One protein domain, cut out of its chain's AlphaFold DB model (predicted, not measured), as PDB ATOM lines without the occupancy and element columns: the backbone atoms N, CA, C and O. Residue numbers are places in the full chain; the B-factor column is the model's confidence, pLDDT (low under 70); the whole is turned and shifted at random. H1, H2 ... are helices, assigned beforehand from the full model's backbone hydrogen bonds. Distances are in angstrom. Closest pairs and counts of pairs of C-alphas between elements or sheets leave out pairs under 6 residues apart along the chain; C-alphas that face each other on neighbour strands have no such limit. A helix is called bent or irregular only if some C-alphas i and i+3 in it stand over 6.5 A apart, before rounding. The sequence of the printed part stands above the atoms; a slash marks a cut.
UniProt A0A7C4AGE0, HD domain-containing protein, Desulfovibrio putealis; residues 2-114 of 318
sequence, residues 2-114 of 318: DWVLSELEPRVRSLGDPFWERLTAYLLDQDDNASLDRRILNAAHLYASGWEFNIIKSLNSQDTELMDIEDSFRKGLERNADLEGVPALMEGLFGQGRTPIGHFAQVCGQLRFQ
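What this domain is: This is residues 2 to 114 of the 318 residues of the protein "HD domain-containing protein" of Desulfovibrio putealis (UniProt A0A7C4AGE0). What shape does the printed part have? It has two separate lobes: first a small helical hairpin of H1 and H2, then a larger lobe in which H3, H4 and H5 pack side by side in a triangle, with H6 packed steeply on H5. The link of residues 29 to 35 joins the lobes, and residues 58 to 65, of which 65 belongs to H4, stick out. What is it made of? The 113 printed residues hold six named helices, H1 to H6 in chain order, and no named strand; the class is all helix. How compact is it? It is loose, with a radius of gyration of the C-alphas of 17.8 A, and elongated, spanning 50 by 29 by 29 A.

How they stand to each other: How do the first two helices stand? H1, residues 2 to 15, and H2, residues 17 to 28, form a hairpin; they touch at a shallow tilt of 26 degrees, opposite ways. The closest C-alphas are those of Arg 13 and Trp 20, 6.9 A apart, and H2 touches H1 with residues 20 to 24 alone. What does the hub touch? H5, residues 86 to 94, is the hub and touches three helices: H3, residues 36 to 57, H4, residues 65 to 78, and H6, residues 100 to 110. H3 touches it with residues 43 to 51 alone, the same way at a shallow tilt of 9 degrees, and the closest C-alphas, of Trp 51 and Leu 93, are 6.7 A apart. H6 touches it at a steep tilt of 60 degrees, with the closest C-alphas, of Gly 92 and Gly 102, 4.5 A apart. Where does H4 stand? It forms a hairpin with H3, opposite ways at a shallow tilt of 27 degrees, the closest C-alphas being those of Gly 50 and Phe 73, 5.8 A apart. It also forms one with H5, touching it with residues 74 to 78 alone, at a shallow tilt of 18 degrees; the closest C-alphas, of Leu 77 and Met 90, are 6.8 A apart. What of the backbones? In H2, H3, H4, H5 and H6 every O i to N i+4 pair is within hydrogen-bond range; in H1 it is 6 of 10.

Where its parts are: Where does the first helix run? H1 starts at C-alpha 2, (4.366, 57.285, -28.306), and is 19.3 A long; it is irregular, with C-alphas 11 and 14 7.5 A apart. Which helices are longest? H3 measures 30.8 A from C-alpha 36, (4.463, 62.731, -3.823), and H4 measures 20.1 A. Where does the last helix end? H6 ends at C-alpha 110, (1.439, 36.450, 2.467).

The domain as a whole: How far does it reach? The two C-alphas farthest apart are those of Asp 17 and Gln 62, 53.4 A. Is it continuous and confident? The printed part has no cut and no long link; its mean pLDDT is 89.8, with residue 32 alone under 70.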
ATOM      1  N   ASP A   2       5.403  57.098 -27.271       89.94
ATOM      2  CA  ASP A   2       4.366  57.285 -28.306       89.94
ATOM      3  C   ASP A   2       3.709  55.995 -28.821       89.94
ATOM      4  O   ASP A   2       2.489  55.927 -28.919       89.94
ATOM      5  N   TRP A   3       4.492  54.939 -29.079       92.75
ATOM      6  CA  TRP A   3       3.931  53.639 -29.470       92.75
ATOM      7  C   TRP A   3       3.005  53.060 -28.388       92.75
ATOM      8  O   TRP A   3       1.894  52.633 -28.690       92.75
ATOM      9  N   VAL A   4       3.418  53.119 -27.115       92.62
ATOM     10  CA  VAL A   4       2.603  52.651 -25.979       92.62
ATOM     11  C   VAL A   4       1.300  53.444 -25.896       92.62
ATOM     12  O   VAL A   4       0.240  52.853 -25.723       92.62
ATOM     13  N   LEU A   5       1.362  54.766 -26.073       94.12
ATOM     14  CA  LEU A   5       0.170  55.612 -26.090       94.12
ATOM     15  C   LEU A   5      -0.776  55.224 -27.235       94.12
ATOM     16  O   LEU A   5      -1.963  55.033 -26.991       94.12
ATOM     17  N   SER A   6      -0.261  54.999 -28.448       94.06
ATOM     18  CA  SER A   6      -1.093  54.582 -29.588       94.06
ATOM     19  C   SER A   6      -1.798  53.237 -29.376       94.06
ATOM     20  O   SER A   6      -2.918  53.044 -29.842       94.06
ATOM     21  N   GLU A   7      -1.181  52.321 -28.626       95.31
ATOM     22  CA  GLU A   7      -1.807  51.055 -28.244       95.31
ATOM     23  C   GLU A   7      -2.832  51.237 -27.116       95.31
ATOM     24  O   GLU A   7      -3.873  50.579 -27.099       95.31
ATOM     25  N   LEU A   8      -2.574  52.114 -26.148       93.75
ATOM     26  CA  LEU A   8      -3.477  52.301 -25.013       93.75
ATOM     27  C   LEU A   8      -4.723  53.113 -25.370       93.75
ATOM     28  O   LEU A   8      -5.800  52.777 -24.878       93.75
ATOM     29  N   GLU A   9      -4.607  54.130 -26.229       94.00
ATOM     30  CA  GLU A   9      -5.699  55.065 -26.535       94.00
ATOM     31  C   GLU A   9      -7.008  54.348 -26.911       94.00
ATOM     32  O   GLU A   9      -8.017  54.587 -26.241       94.00
ATOM     33  N   PRO A  10      -7.044  53.393 -27.868       93.31
ATOM     34  CA  PRO A  10      -8.293  52.730 -28.248       93.31
ATOM     35  C   PRO A  10      -8.924  51.921 -27.107       93.31
ATOM     36  O   PRO A  10     -10.133  51.702 -27.110       93.31
ATOM     37  N   ARG A  11      -8.115  51.473 -26.137       90.62
ATOM     38  CA  ARG A  11      -8.537  50.622 -25.015       90.62
ATOM     39  C   ARG A  11      -9.108  51.429 -23.851       90.62
ATOM     40  O   ARG A  11      -9.932  50.906 -23.110       90.62
ATOM     41  N   VAL A  12      -8.684  52.685 -23.691       91.00
ATOM     42  CA  VAL A  12      -9.092  53.547 -22.565       91.00
ATOM     43  C   VAL A  12      -9.956  54.734 -22.979       91.00
ATOM     44  O   VAL A  12     -10.456  55.446 -22.114       91.00
ATOM     45  N   ARG A  13     -10.181  54.945 -24.281       87.81
ATOM     46  CA  ARG A  13     -10.967  56.074 -24.806       87.81
ATOM     47  C   ARG A  13     -12.371  56.179 -24.211       87.81
ATOM     48  O   ARG A  13     -12.876  57.281 -24.024       87.81
ATOM     49  N   SER A  14     -12.996  55.049 -23.885       86.19
ATOM     50  CA  SER A  14     -14.315  55.009 -23.239       86.19
ATOM     51  C   SER A  14     -14.338  55.627 -21.835       86.19
ATOM     52  O   SER A  14     -15.414  55.970 -21.356       86.19
ATOM     53  N   LEU A  15     -13.177  55.812 -21.196       88.94
ATOM     54  CA  LEU A  15     -13.033  56.457 -19.885       88.94
ATOM     55  C   LEU A  15     -12.968  57.996 -19.970       88.94
ATOM     56  O   LEU A  15     -12.932  58.665 -18.937       88.94
ATOM     57  N   GLY A  16     -12.979  58.553 -21.185       90.06
ATOM     58  CA  GLY A  16     -13.061  59.987 -21.453       90.06
ATOM     59  C   GLY A  16     -11.715  60.714 -21.524       90.06
ATOM     60  O   GLY A  16     -10.703  60.283 -20.964       90.06
ATOM     61  N   ASP A  17     -11.734  61.867 -22.197       92.38
ATOM     62  CA  ASP A  17     -10.550  62.699 -22.453       92.38
ATOM     63  C   ASP A  17      -9.789  63.094 -21.173       92.38
ATOM     64  O   ASP A  17      -8.566  62.945 -21.155       92.38
ATOM     65  N   PRO A  18     -10.447  63.472 -20.051       93.44
ATOM     66  CA  PRO A  18      -9.718  63.830 -18.835       93.44
ATOM     67  C   PRO A  18      -8.866  62.688 -18.275       93.44
ATOM     68  O   PRO A  18      -7.821  62.935 -17.676       93.44
ATOM     69  N   PHE A  19      -9.309  61.431 -18.410       93.69
ATOM     70  CA  PHE A  19      -8.504  60.281 -17.994       93.69
ATOM     71  C   PHE A  19      -7.317  60.080 -18.939       93.69
ATOM     72  O   PHE A  19      -6.193  59.889 -18.474       93.69
ATOM     73  N   TRP A  20      -7.561  60.161 -20.250       94.88
ATOM     74  CA  TRP A  20      -6.529  60.007 -21.271       94.88
ATOM     75  C   TRP A  20      -5.405  61.040 -21.135       94.88
ATOM     76  O   TRP A  20      -4.228  60.680 -21.180       94.88
ATOM     77  N   GLU A  21      -5.752  62.303 -20.890       94.38
ATOM     78  CA  GLU A  21      -4.787  63.383 -20.667       94.38
ATOM     79  C   GLU A  21      -3.913  63.118 -19.436       94.38
ATOM     80  O   GLU A  21      -2.686  63.208 -19.522       94.38
ATOM     81  N   ARG A  22      -4.515  62.711 -18.305       92.31
ATOM     82  CA  ARG A  22      -3.765  62.361 -17.085       92.31
ATOM     83  C   ARG A  22      -2.849  61.158 -17.295       92.31
ATOM     84  O   ARG A  22      -1.701  61.195 -16.863       92.31
ATOM     85  N   LEU A  23      -3.334  60.108 -17.961       92.81
ATOM     86  CA  LEU A  23      -2.537  58.916 -18.266       92.81
ATOM     87  C   LEU A  23      -1.357  59.256 -19.183       92.81
ATOM     88  O   LEU A  23      -0.239  58.802 -18.950       92.81
ATOM     89  N   THR A  24      -1.596  60.079 -20.203       94.00
ATOM     90  CA  THR A  24      -0.562  60.526 -21.143       94.00
ATOM     91  C   THR A  24       0.500  61.354 -20.433       94.00
ATOM     92  O   THR A  24       1.688  61.075 -20.584       94.00
ATOM     93  N   ALA A  25       0.085  62.321 -19.608       91.44
ATOM     94  CA  ALA A  25       0.999  63.112 -18.791       91.44
ATOM     95  C   ALA A  25       1.835  62.218 -17.862       91.44
ATOM     96  O   ALA A  25       3.057  62.350 -17.824       91.44
ATOM     97  N   TYR A  26       1.197  61.250 -17.196       89.94
ATOM     98  CA  TYR A  26       1.880  60.297 -16.325       89.94
ATOM     99  C   TYR A  26       2.914  59.442 -17.072       89.94
ATOM    100  O   TYR A  26       4.008  59.241 -16.564       89.94
ATOM    101  N   LEU A  27       2.610  58.939 -18.273       89.94
ATOM    102  CA  LEU A  27       3.536  58.085 -19.032       89.94
ATOM    103  C   LEU A  27       4.684  58.860 -19.699       89.94
ATOM    104  O   LEU A  27       5.731  58.277 -20.000       89.94
ATOM    105  N   LEU A  28       4.485  60.148 -19.988       89.81
ATOM    106  CA  LEU A  28       5.511  61.011 -20.579       89.81
ATOM    107  C   LEU A  28       6.487  61.555 -19.539       89.81
ATOM    108  O   LEU A  28       7.648  61.789 -19.874       89.81
ATOM    109  N   ASP A  29       6.044  61.726 -18.297       83.88
ATOM    110  CA  ASP A  29       6.909  62.159 -17.209       83.88
ATOM    111  C   ASP A  29       7.890  61.041 -16.800       83.88
ATOM    112  O   ASP A  29       7.498  59.923 -16.463       83.88
ATOM    113  N   GLN A  30       9.186  61.346 -16.855       76.75
ATOM    114  CA  GLN A  30      10.288  60.411 -16.599       76.75
ATOM    115  C   GLN A  30      10.895  60.567 -15.196       76.75
ATOM    116  O   GLN A  30      11.799  59.811 -14.850       76.75
ATOM    117  N   ASP A  31      10.458  61.546 -14.399       81.69
ATOM    118  CA  ASP A  31      11.037  61.784 -13.076       81.69
ATOM    119  C   ASP A  31      10.223  61.086 -11.982       81.69
ATOM    120  O   ASP A  31       9.168  61.554 -11.552       81.69
ATOM    121  N   ASP A  32      10.714  59.937 -11.519       69.31
ATOM    122  CA  ASP A  32      10.090  59.141 -10.452       69.31
ATOM    123  C   ASP A  32      10.061  59.854  -9.083       69.31
ATOM    124  O   ASP A  32       9.415  59.377  -8.151       69.31
ATOM    125  N   ASN A  33      10.739  60.999  -8.934       72.25
ATOM    126  CA  ASN A  33      10.733  61.796  -7.705       72.25
ATOM    127  C   ASN A  33       9.997  63.135  -7.846       72.25
ATOM    128  O   ASN A  33       9.971  63.904  -6.883       72.25
ATOM    129  N   ALA A  34       9.388  63.417  -9.003       79.06
ATOM    130  CA  ALA A  34       8.762  64.711  -9.276       79.06
ATOM    131  C   ALA A  34       7.558  65.015  -8.375       79.06
ATOM    132  O   ALA A  34       7.291  66.178  -8.062       79.06
ATOM    133  N   SER A  35       6.823  63.986  -7.951       88.69
ATOM    134  CA  SER A  35       5.577  64.135  -7.202       88.69
ATOM    135  C   SER A  35       5.482  63.172  -6.021       88.69
ATOM    136  O   SER A  35       6.124  62.120  -5.981       88.69
ATOM    137  N   LEU A  36       4.666  63.536  -5.028       92.25
ATOM    138  CA  LEU A  36       4.463  62.731  -3.823       92.25
ATOM    139  C   LEU A  36       3.941  61.323  -4.150       92.25
ATOM    140  O   LEU A  36       4.430  60.348  -3.587       92.25
ATOM    141  N   ASP A  37       2.990  61.204  -5.076       90.44
ATOM    142  CA  ASP A  37       2.424  59.926  -5.516       90.44
ATOM    143  C   ASP A  37       3.480  59.003  -6.141       90.44
ATOM    144  O   ASP A  37       3.516  57.814  -5.816       90.44
ATOM    145  N   ARG A  38       4.403  59.542  -6.950       90.44
ATOM    146  CA  ARG A  38       5.508  58.763  -7.526       90.44
ATOM    147  C   ARG A  38       6.506  58.310  -6.474       90.44
ATOM    148  O   ARG A  38       6.921  57.154  -6.488       90.44
ATOM    149  N   ARG A  39       6.829  59.172  -5.508       93.75
ATOM    150  CA  ARG A  39       7.708  58.820  -4.383       93.75
ATOM    151  C   ARG A  39       7.100  57.722  -3.510       93.75
ATOM    152  O   ARG A  39       7.796  56.768  -3.168       93.75
ATOM    153  N   ILE A  40       5.799  57.808  -3.214       95.19
ATOM    154  CA  ILE A  40       5.051  56.756  -2.507       95.19
ATOM    155  C   ILE A  40       5.096  55.446  -3.304       95.19
ATOM    156  O   ILE A  40       5.415  54.400  -2.740       95.19
ATOM    157  N   LEU A  41       4.827  55.492  -4.613       93.50
ATOM    158  CA  LEU A  41       4.835  54.305  -5.470       93.50
ATOM    159  C   LEU A  41       6.231  53.672  -5.567       93.50
ATOM    160  O   LEU A  41       6.368  52.456  -5.452       93.50
ATOM    161  N   ASN A  42       7.275  54.485  -5.712       93.19
ATOM    162  CA  ASN A  42       8.664  54.035  -5.732       93.19
ATOM    163  C   ASN A  42       9.061  53.370  -4.402       93.19
ATOM    164  O   ASN A  42       9.614  52.270  -4.399       93.19
ATOM    165  N   ALA A  43       8.718  53.983  -3.264       95.69
ATOM    166  CA  ALA A  43       8.942  53.384  -1.949       95.69
ATOM    167  C   ALA A  43       8.187  52.051  -1.793       95.69
ATOM    168  O   ALA A  43       8.754  51.078  -1.296       95.69
ATOM    169  N   ALA A  44       6.942  51.970  -2.275       95.25
ATOM    170  CA  ALA A  44       6.158  50.737  -2.265       95.25
ATOM    171  C   ALA A  44       6.787  49.637  -3.139       95.25
ATOM    172  O   ALA A  44       6.866  48.489  -2.700       95.25
ATOM    173  N   HIS A  45       7.284  49.971  -4.337       94.62
ATOM    174  CA  HIS A  45       8.002  49.033  -5.206       94.62
ATOM    175  C   HIS A  45       9.275  48.503  -4.539       94.62
ATOM    176  O   HIS A  45       9.464  47.290  -4.460       94.62
ATOM    177  N   LEU A  46      10.113  49.396  -4.001       95.62
ATOM    178  CA  LEU A  46      11.336  49.024  -3.285       95.62
ATOM    179  C   LEU A  46      11.038  48.118  -2.088       95.62
ATOM    180  O   LEU A  46      11.725  47.118  -1.890       95.62
ATOM    181  N   TYR A  47       9.996  48.437  -1.318       95.62
ATOM    182  CA  TYR A  47       9.574  47.623  -0.184       95.62
ATOM    183  C   TYR A  47       9.101  46.234  -0.625       95.62
ATOM    184  O   TYR A  47       9.544  45.232  -0.068       95.62
ATOM    185  N   ALA A  48       8.232  46.153  -1.638       94.50
ATOM    186  CA  ALA A  48       7.714  44.885  -2.144       94.50
ATOM    187  C   ALA A  48       8.836  43.987  -2.694       94.50
ATOM    188  O   ALA A  48       8.893  42.799  -2.366       94.50
ATOM    189  N   SER A  49       9.765  44.560  -3.468       94.19
ATOM    190  CA  SER A  49      10.940  43.847  -3.974       94.19
ATOM    191  C   SER A  49      11.883  43.413  -2.851       94.19
ATOM    192  O   SER A  49      12.338  42.273  -2.858       94.19
ATOM    193  N   GLY A  50      12.134  44.270  -1.856       93.44
ATOM    194  CA  GLY A  50      12.945  43.923  -0.686       93.44
ATOM    195  C   GLY A  50      12.319  42.813   0.165       93.44
ATOM    196  O   GLY A  50      13.012  41.906   0.625       93.44
ATOM    197  N   TRP A  51      10.994  42.828   0.325       92.81
ATOM    198  CA  TRP A  51      10.251  41.771   1.013       92.81
ATOM    199  C   TRP A  51      10.367  40.424   0.296       92.81
ATOM    200  O   TRP A  51      10.671  39.415   0.934       92.81
ATOM    201  N   GLU A  52      10.188  40.395  -1.027       90.94
ATOM    202  CA  GLU A  52      10.382  39.178  -1.824       90.94
ATOM    203  C   GLU A  52      11.836  38.702  -1.781       90.94
ATOM    204  O   GLU A  52      12.101  37.510  -1.595       90.94
ATOM    205  N   PHE A  53      12.782  39.632  -1.888       91.12
ATOM    206  CA  PHE A  53      14.201  39.338  -1.788       91.12
ATOM    207  C   PHE A  53      14.547  38.658  -0.461       91.12
ATOM    208  O   PHE A  53      15.257  37.658  -0.471       91.12
ATOM    209  N   ASN A  54      13.991  39.108   0.668       88.25
ATOM    210  CA  ASN A  54      14.223  38.476   1.972       88.25
ATOM    211  C   ASN A  54      13.758  37.010   2.030       88.25
ATOM    212  O   ASN A  54      14.373  36.198   2.726       88.25
ATOM    213  N   ILE A  55      12.722  36.641   1.272       86.19
ATOM    214  CA  ILE A  55      12.280  35.245   1.149       86.19
ATOM    215  C   ILE A  55      13.319  34.436   0.368       86.19
ATOM    216  O   ILE A  55      13.743  33.371   0.819       86.19
ATOM    217  N   ILE A  56      13.773  34.955  -0.774       86.12
ATOM    218  CA  ILE A  56      14.721  34.272  -1.666       86.12
ATOM    219  C   ILE A  56      16.113  34.171  -1.032       86.12
ATOM    220  O   ILE A  56      16.743  33.118  -1.100       86.12
ATOM    221  N   LYS A  57      16.575  35.231  -0.360       85.81
ATOM    222  CA  LYS A  57      17.879  35.309   0.313       85.81
ATOM    223  C   LYS A  57      18.089  34.144   1.281       85.81
ATOM    224  O   LYS A  57      19.186  33.593   1.354       85.81
ATOM    225  N   SER A  58      17.033  33.732   1.985       79.88
ATOM    226  CA  SER A  58      17.084  32.594   2.913       79.88
ATOM    227  C   SER A  58      17.445  31.259   2.242       79.88
ATOM    228  O   SER A  58      17.944  30.358   2.913       79.88
ATOM    229  N   LEU A  59      17.247  31.138   0.924       80.31
ATOM    230  CA  LEU A  59      17.505  29.929   0.140       80.31
ATOM    231  C   LEU A  59      18.924  29.869  -0.453       80.31
ATOM    232  O   LEU A  59      19.333  28.795  -0.888       80.31
ATOM    233  N   ASN A  60      19.677  30.978  -0.477       77.94
ATOM    234  CA  ASN A  60      21.011  31.040  -1.093       77.94
ATOM    235  C   ASN A  60      22.032  31.832  -0.251       77.94
ATOM    236  O   ASN A  60      22.712  32.724  -0.736       77.94
ATOM    237  N   SER A  61      22.163  31.514   1.037       70.44
ATOM    238  CA  SER A  61      22.902  32.334   2.014       70.44
ATOM    239  C   SER A  61      24.425  32.473   1.810       70.44
ATOM    240  O   SER A  61      25.073  33.109   2.638       70.44
ATOM    241  N   GLN A  62      25.022  31.836   0.798       73.19
ATOM    242  CA  GLN A  62      26.477  31.837   0.559       73.19
ATOM    243  C   GLN A  62      26.930  32.851  -0.502       73.19
ATOM    244  O   GLN A  62      28.131  33.033  -0.687       73.19
ATOM    245  N   ASP A  63      25.991  33.498  -1.190       78.62
ATOM    246  CA  ASP A  63      26.285  34.446  -2.258       78.62
ATOM    247  C   ASP A  63      26.531  35.857  -1.697       78.62
ATOM    248  O   ASP A  63      25.675  36.452  -1.036       78.62
ATOM    249  N   THR A  64      27.728  36.391  -1.944       74.94
ATOM    250  CA  THR A  64      28.147  37.719  -1.481       74.94
ATOM    251  C   THR A  64      27.410  38.855  -2.187       74.94
ATOM    252  O   THR A  64      27.254  39.917  -1.588       74.94
ATOM    253  N   GLU A  65      26.894  38.639  -3.404       82.31
ATOM    254  CA  GLU A  65      26.116  39.649  -4.144       82.31
ATOM    255  C   GLU A  65      24.786  39.974  -3.441       82.31
ATOM    256  O   GLU A  65      24.227  41.061  -3.602       82.31
ATOM    257  N   LEU A  66      24.297  39.076  -2.577       84.62
ATOM    258  CA  LEU A  66      23.075  39.294  -1.800       84.62
ATOM    259  C   LEU A  66      23.195  40.458  -0.813       84.62
ATOM    260  O   LEU A  66      22.182  41.068  -0.472       84.62
ATOM    261  N   MET A  67      24.407  40.768  -0.343       82.94
ATOM    262  CA  MET A  67      24.616  41.911   0.547       82.94
ATOM    263  C   MET A  67      24.431  43.228  -0.210       82.94
ATOM    264  O   MET A  67      23.730  44.107   0.281       82.94
ATOM    265  N   ASP A  68      24.971  43.330  -1.428       88.38
ATOM    266  CA  ASP A  68      24.848  44.528  -2.266       88.38
ATOM    267  C   ASP A  68      23.395  44.775  -2.699       88.38
ATOM    268  O   ASP A  68      22.927  45.919  -2.715       88.38
ATOM    269  N   ILE A  69      22.653  43.703  -3.001       90.06
ATOM    270  CA  ILE A  69      21.232  43.787  -3.356       90.06
ATOM    271  C   ILE A  69      20.400  44.270  -2.162       90.06
ATOM    272  O   ILE A  69      19.603  45.199  -2.318       90.06
ATOM    273  N   GLU A  70      20.595  43.704  -0.966       90.50
ATOM    274  CA  GLU A  70      19.896  44.169   0.241       90.50
ATOM    275  C   GLU A  70      20.189  45.646   0.529       90.50
ATOM    276  O   GLU A  70      19.274  46.435   0.776       90.50
ATOM    277  N   ASP A  71      21.464  46.031   0.439       91.19
ATOM    278  CA  ASP A  71      21.913  47.406   0.624       91.19
ATOM    279  C   ASP A  71      21.252  48.362  -0.374       91.19
ATOM    280  O   ASP A  71      20.956  49.507  -0.025       91.19
ATOM    281  N   SER A  72      21.000  47.913  -1.608       94.06
ATOM    282  CA  SER A  72      20.318  48.719  -2.623       94.06
ATOM    283  C   SER A  72      18.865  49.026  -2.234       94.06
ATOM    284  O   SER A  72      18.444  50.182  -2.333       94.06
ATOM    285  N   PHE A  73      18.129  48.040  -1.706       95.06
ATOM    286  CA  PHE A  73      16.760  48.238  -1.224       95.06
ATOM    287  C   PHE A  73      16.730  49.128   0.017       95.06
ATOM    288  O   PHE A  73      15.936  50.068   0.076       95.06
ATOM    289  N   ARG A  74      17.631  48.879   0.976       94.75
ATOM    290  CA  ARG A  74      17.770  49.681   2.197       94.75
ATOM    291  C   ARG A  74      18.028  51.152   1.861       94.75
ATOM    292  O   ARG A  74      17.233  52.006   2.237       94.75
ATOM    293  N   LYS A  75      19.059  51.441   1.058       95.25
ATOM    294  CA  LYS A  75      19.397  52.809   0.615       95.25
ATOM    295  C   LYS A  75      18.273  53.450  -0.201       95.25
ATOM    296  O   LYS A  75      18.074  54.661  -0.133       95.25
ATOM    297  N   GLY A  76      17.540  52.662  -0.991       94.00
ATOM    298  CA  GLY A  76      16.373  53.133  -1.735       94.00
ATOM    299  C   GLY A  76      15.238  53.608  -0.821       94.00
ATOM    300  O   GLY A  76      14.677  54.681  -1.049       94.00
ATOM    301  N   LEU A  77      14.923  52.845   0.230       95.25
ATOM    302  CA  LEU A  77      13.917  53.233   1.224       95.25
ATOM    303  C   LEU A  77      14.388  54.405   2.093       95.25
ATOM    304  O   LEU A  77      13.597  55.304   2.360       95.25
ATOM    305  N   GLU A  78      15.672  54.461   2.461       95.44
ATOM    306  CA  GLU A  78      16.255  55.586   3.211       95.44
ATOM    307  C   GLU A  78      16.077  56.930   2.488       95.44
ATOM    308  O   GLU A  78      15.797  57.945   3.124       95.44
ATOM    309  N   ARG A  79      16.162  56.949   1.149       94.31
ATOM    310  CA  ARG A  79      15.900  58.156   0.334       94.31
ATOM    311  C   ARG A  79      14.455  58.655   0.417       94.31
ATOM    312  O   ARG A  79      14.193  59.792   0.039       94.31
ATOM    313  N   ASN A  80      13.537  57.811   0.879       94.56
ATOM    314  CA  ASN A  80      12.120  58.113   1.045       94.56
ATOM    315  C   ASN A  80      11.706  58.113   2.527       94.56
ATOM    316  O   ASN A  80      10.522  58.001   2.832       94.56
ATOM    317  N   ALA A  81      12.660  58.215   3.461       94.81
ATOM    318  CA  ALA A  81      12.395  58.146   4.899       94.81
ATOM    319  C   ALA A  81      11.607  59.349   5.456       94.81
ATOM    320  O   ALA A  81      11.117  59.287   6.581       94.81
ATOM    321  N   ASP A  82      11.485  60.435   4.693       95.31
ATOM    322  CA  ASP A  82      10.599  61.565   4.991       95.31
ATOM    323  C   ASP A  82       9.117  61.242   4.752       95.31
ATOM    324  O   ASP A  82       8.256  61.941   5.284       95.31
ATOM    325  N   LEU A  83       8.805  60.197   3.974       96.06
ATOM    326  CA  LEU A  83       7.436  59.729   3.804       96.06
ATOM    327  C   LEU A  83       6.964  59.016   5.072       96.06
ATOM    328  O   LEU A  83       7.641  58.142   5.621       96.06
ATOM    329  N   GLU A  84       5.755  59.359   5.505       93.94
ATOM    330  CA  GLU A  84       5.136  58.735   6.664       93.94
ATOM    331  C   GLU A  84       5.010  57.214   6.481       93.94
ATOM    332  O   GLU A  84       4.700  56.707   5.403       93.94
ATOM    333  N   GLY A  85       5.316  56.463   7.540       93.00
ATOM    334  CA  GLY A  85       5.287  54.999   7.538       93.00
ATOM    335  C   GLY A  85       6.523  54.315   6.939       93.00
ATOM    336  O   GLY A  85       6.837  53.204   7.371       93.00
ATOM    337  N   VAL A  86       7.284  54.953   6.037       95.88
ATOM    338  CA  VAL A  86       8.483  54.338   5.420       95.88
ATOM    339  C   VAL A  86       9.543  53.937   6.453       95.88
ATOM    340  O   VAL A  86      10.005  52.795   6.382       95.88
ATOM    341  N   PRO A  87       9.895  54.759   7.463       95.19
ATOM    342  CA  PRO A  87      10.828  54.331   8.507       95.19
ATOM    343  C   PRO A  87      10.353  53.089   9.276       95.19
ATOM    344  O   PRO A  87      11.147  52.195   9.561       95.19
ATOM    345  N   ALA A  88       9.051  52.997   9.574       94.38
ATOM    346  CA  ALA A  88       8.475  51.859  10.288       94.38
ATOM    347  C   ALA A  88       8.443  50.587   9.425       94.38
ATOM    348  O   ALA A  88       8.698  49.494   9.933       94.38
ATOM    349  N   LEU A  89       8.153  50.725   8.128       95.25
ATOM    350  CA  LEU A  89       8.252  49.645   7.145       95.25
ATOM    351  C   LEU A  89       9.697  49.150   7.028       95.25
ATOM    352  O   LEU A  89       9.946  47.952   7.123       95.25
ATOM    353  N   MET A  90      10.655  50.066   6.883       94.81
ATOM    354  CA  MET A  90      12.076  49.744   6.767       94.81
ATOM    355  C   MET A  90      12.603  49.015   8.009       94.81
ATOM    356  O   MET A  90      13.272  47.993   7.866       94.81
ATOM    357  N   GLU A  91      12.258  49.479   9.215       93.94
ATOM    358  CA  GLU A  91      12.601  48.780  10.463       93.94
ATOM    359  C   GLU A  91      11.962  47.386  10.516       93.94
ATOM    360  O   GLU A  91      12.628  46.419  10.869       93.94
ATOM    361  N   GLY A  92      10.699  47.249  10.100       91.44
ATOM    362  CA  GLY A  92      10.028  45.948  10.049       91.44
ATOM    363  C   GLY A  92      10.621  44.973   9.022       91.44
ATOM    364  O   GLY A  92      10.512  43.761   9.204       91.44
ATOM    365  N   LEU A  93      11.235  45.487   7.953       91.06
ATOM    366  CA  LEU A  93      11.790  44.688   6.859       91.06
ATOM    367  C   LEU A  93      13.267  44.323   7.057       91.06
ATOM    368  O   LEU A  93      13.664  43.203   6.741       91.06
ATOM    369  N   PHE A  94      14.077  45.261   7.552       89.75
ATOM    370  CA  PHE A  94      15.540  45.144   7.631       89.75
ATOM    371  C   PHE A  94      16.107  45.294   9.046       89.75
ATOM    372  O   PHE A  94      17.310  45.087   9.252       89.75
ATOM    373  N   GLY A  95      15.281  45.731   9.991       85.69
ATOM    374  CA  GLY A  95      15.655  45.941  11.379       85.69
ATOM    375  C   GLY A  95      15.548  44.672  12.218       85.69
ATOM    376  O   GLY A  95      15.405  43.554  11.721       85.69
ATOM    377  N   GLN A  96      15.661  44.856  13.531       73.81
ATOM    378  CA  GLN A  96      15.548  43.770  14.512       73.81
ATOM    379  C   GLN A  96      14.163  43.760  15.182       73.81
ATOM    380  O   GLN A  96      13.801  42.785  15.845       73.81
ATOM    381  N   GLY A  97      13.390  44.844  15.036       71.81
ATOM    382  CA  GLY A  97      12.061  45.001  15.616       71.81
ATOM    383  C   GLY A  97      10.926  44.602  14.671       71.81
ATOM    384  O   GLY A  97      10.981  44.806  13.464       71.81
ATOM    385  N   ARG A  98       9.828  44.087  15.238       84.06
ATOM    386  CA  ARG A  98       8.539  44.003  14.534       84.06
ATOM    387  C   ARG A  98       7.768  45.297  14.769       84.06
ATOM    388  O   ARG A  98       7.349  45.551  15.896       84.06
ATOM    389  N   THR A  99       7.569  46.094  13.724       94.69
ATOM    390  CA  THR A  99       6.702  47.279  13.784       94.69
ATOM    391  C   THR A  99       5.251  46.899  13.456       94.69
ATOM    392  O   THR A  99       5.033  45.940  12.712       94.69
ATOM    393  N   PRO A 100       4.239  47.620  13.974       95.38
ATOM    394  CA  PRO A 100       2.834  47.365  13.637       95.38
ATOM    395  C   PRO A 100       2.547  47.443  12.130       95.38
ATOM    396  O   PRO A 100       1.960  46.522  11.566       95.38
ATOM    397  N   ILE A 101       3.033  48.492  11.458       94.69
ATOM    398  CA  ILE A 101       2.890  48.656  10.001       94.69
ATOM    399  C   ILE A 101       3.674  47.578   9.240       94.69
ATOM    400  O   ILE A 101       3.159  47.013   8.277       94.69
ATOM    401  N   GLY A 102       4.896  47.243   9.670       94.25
ATOM    402  CA  GLY A 102       5.682  46.167   9.059       94.25
ATOM    403  C   GLY A 102       4.995  44.806   9.186       94.25
ATOM    404  O   GLY A 102       4.974  44.032   8.229       94.25
ATOM    405  N   HIS A 103       4.359  44.535  10.330       93.44
ATOM    406  CA  HIS A 103       3.541  43.341  10.526       93.44
ATOM    407  C   HIS A 103       2.340  43.315   9.578       93.44
ATOM    408  O   HIS A 103       2.134  42.309   8.899       93.44
ATOM    409  N   PHE A 104       1.593  44.417   9.474       94.38
ATOM    410  CA  PHE A 104       0.482  44.541   8.530       94.38
ATOM    411  C   PHE A 104       0.933  44.282   7.084       94.38
ATOM    412  O   PHE A 104       0.370  43.426   6.402       94.38
ATOM    413  N   ALA A 105       2.016  44.926   6.644       93.25
ATOM    414  CA  ALA A 105       2.574  44.725   5.312       93.25
ATOM    415  C   ALA A 105       3.049  43.276   5.082       93.25
ATOM    416  O   ALA A 105       2.874  42.734   3.992       93.25
ATOM    417  N   GLN A 106       3.604  42.618   6.106       90.19
ATOM    418  CA  GLN A 106       3.984  41.205   6.035       90.19
ATOM    419  C   GLN A 106       2.765  40.288   5.872       90.19
ATOM    420  O   GLN A 106       2.826  39.358   5.067       90.19
ATOM    421  N   VAL A 107       1.673  40.543   6.600       90.75
ATOM    422  CA  VAL A 107       0.404  39.810   6.451       90.75
ATOM    423  C   VAL A 107      -0.144  39.996   5.034       90.75
ATOM    424  O   VAL A 107      -0.458  39.010   4.370       90.75
ATOM    425  N   CYS A 108      -0.150  41.225   4.509       91.25
ATOM    426  CA  CYS A 108      -0.540  41.477   3.121       91.25
ATOM    427  C   CYS A 108       0.362  40.747   2.111       91.25
ATOM    428  O   CYS A 108      -0.137  40.160   1.156       91.25
ATOM    429  N   GLY A 109       1.681  40.712   2.322       89.38
ATOM    430  CA  GLY A 109       2.605  39.984   1.445       89.38
ATOM    431  C   GLY A 109       2.301  38.482   1.356       89.38
ATOM    432  O   GLY A 109       2.434  37.879   0.288       89.38
ATOM    433  N   GLN A 110       1.813  37.871   2.442       87.56
ATOM    434  CA  GLN A 110       1.439  36.450   2.467       87.56
ATOM    435  C   GLN A 110       0.258  36.114   1.540       87.56
ATOM    436  O   GLN A 110       0.198  34.985   1.044       87.56
ATOM    437  N   LEU A 111      -0.612  37.083   1.210       87.62
ATOM    438  CA  LEU A 111      -1.717  36.921   0.245       87.62
ATOM    439  C   LEU A 111      -1.239  36.449  -1.135       87.62
ATOM    440  O   LEU A 111      -2.009  35.870  -1.903       87.62
ATOM    441  N   ARG A 112       0.035  36.685  -1.472       88.19
ATOM    442  CA  ARG A 112       0.644  36.219  -2.722       88.19
ATOM    443  C   ARG A 112       0.699  34.694  -2.821       88.19
ATOM    444  O   ARG A 112       0.647  34.164  -3.928       88.19
ATOM    445  N   PHE A 113       0.811  33.994  -1.692       87.06
ATOM    446  CA  PHE A 113       0.951  32.535  -1.651       87.06
ATOM    447  C   PHE A 113      -0.387  31.799  -1.544       87.06
ATOM    448  O   PHE A 113      -0.442  30.592  -1.778       87.06
ATOM    449  N   GLN A 114      -1.471  32.509  -1.224       85.88
ATOM    450  CA  GLN A 114      -2.814  31.942  -1.187       85.88
ATOM    451  C   GLN A 114      -3.406  31.928  -2.595       85.88
ATOM    452  O   GLN A 114      -3.522  32.971  -3.236       85.88
TER     453      GLN A 114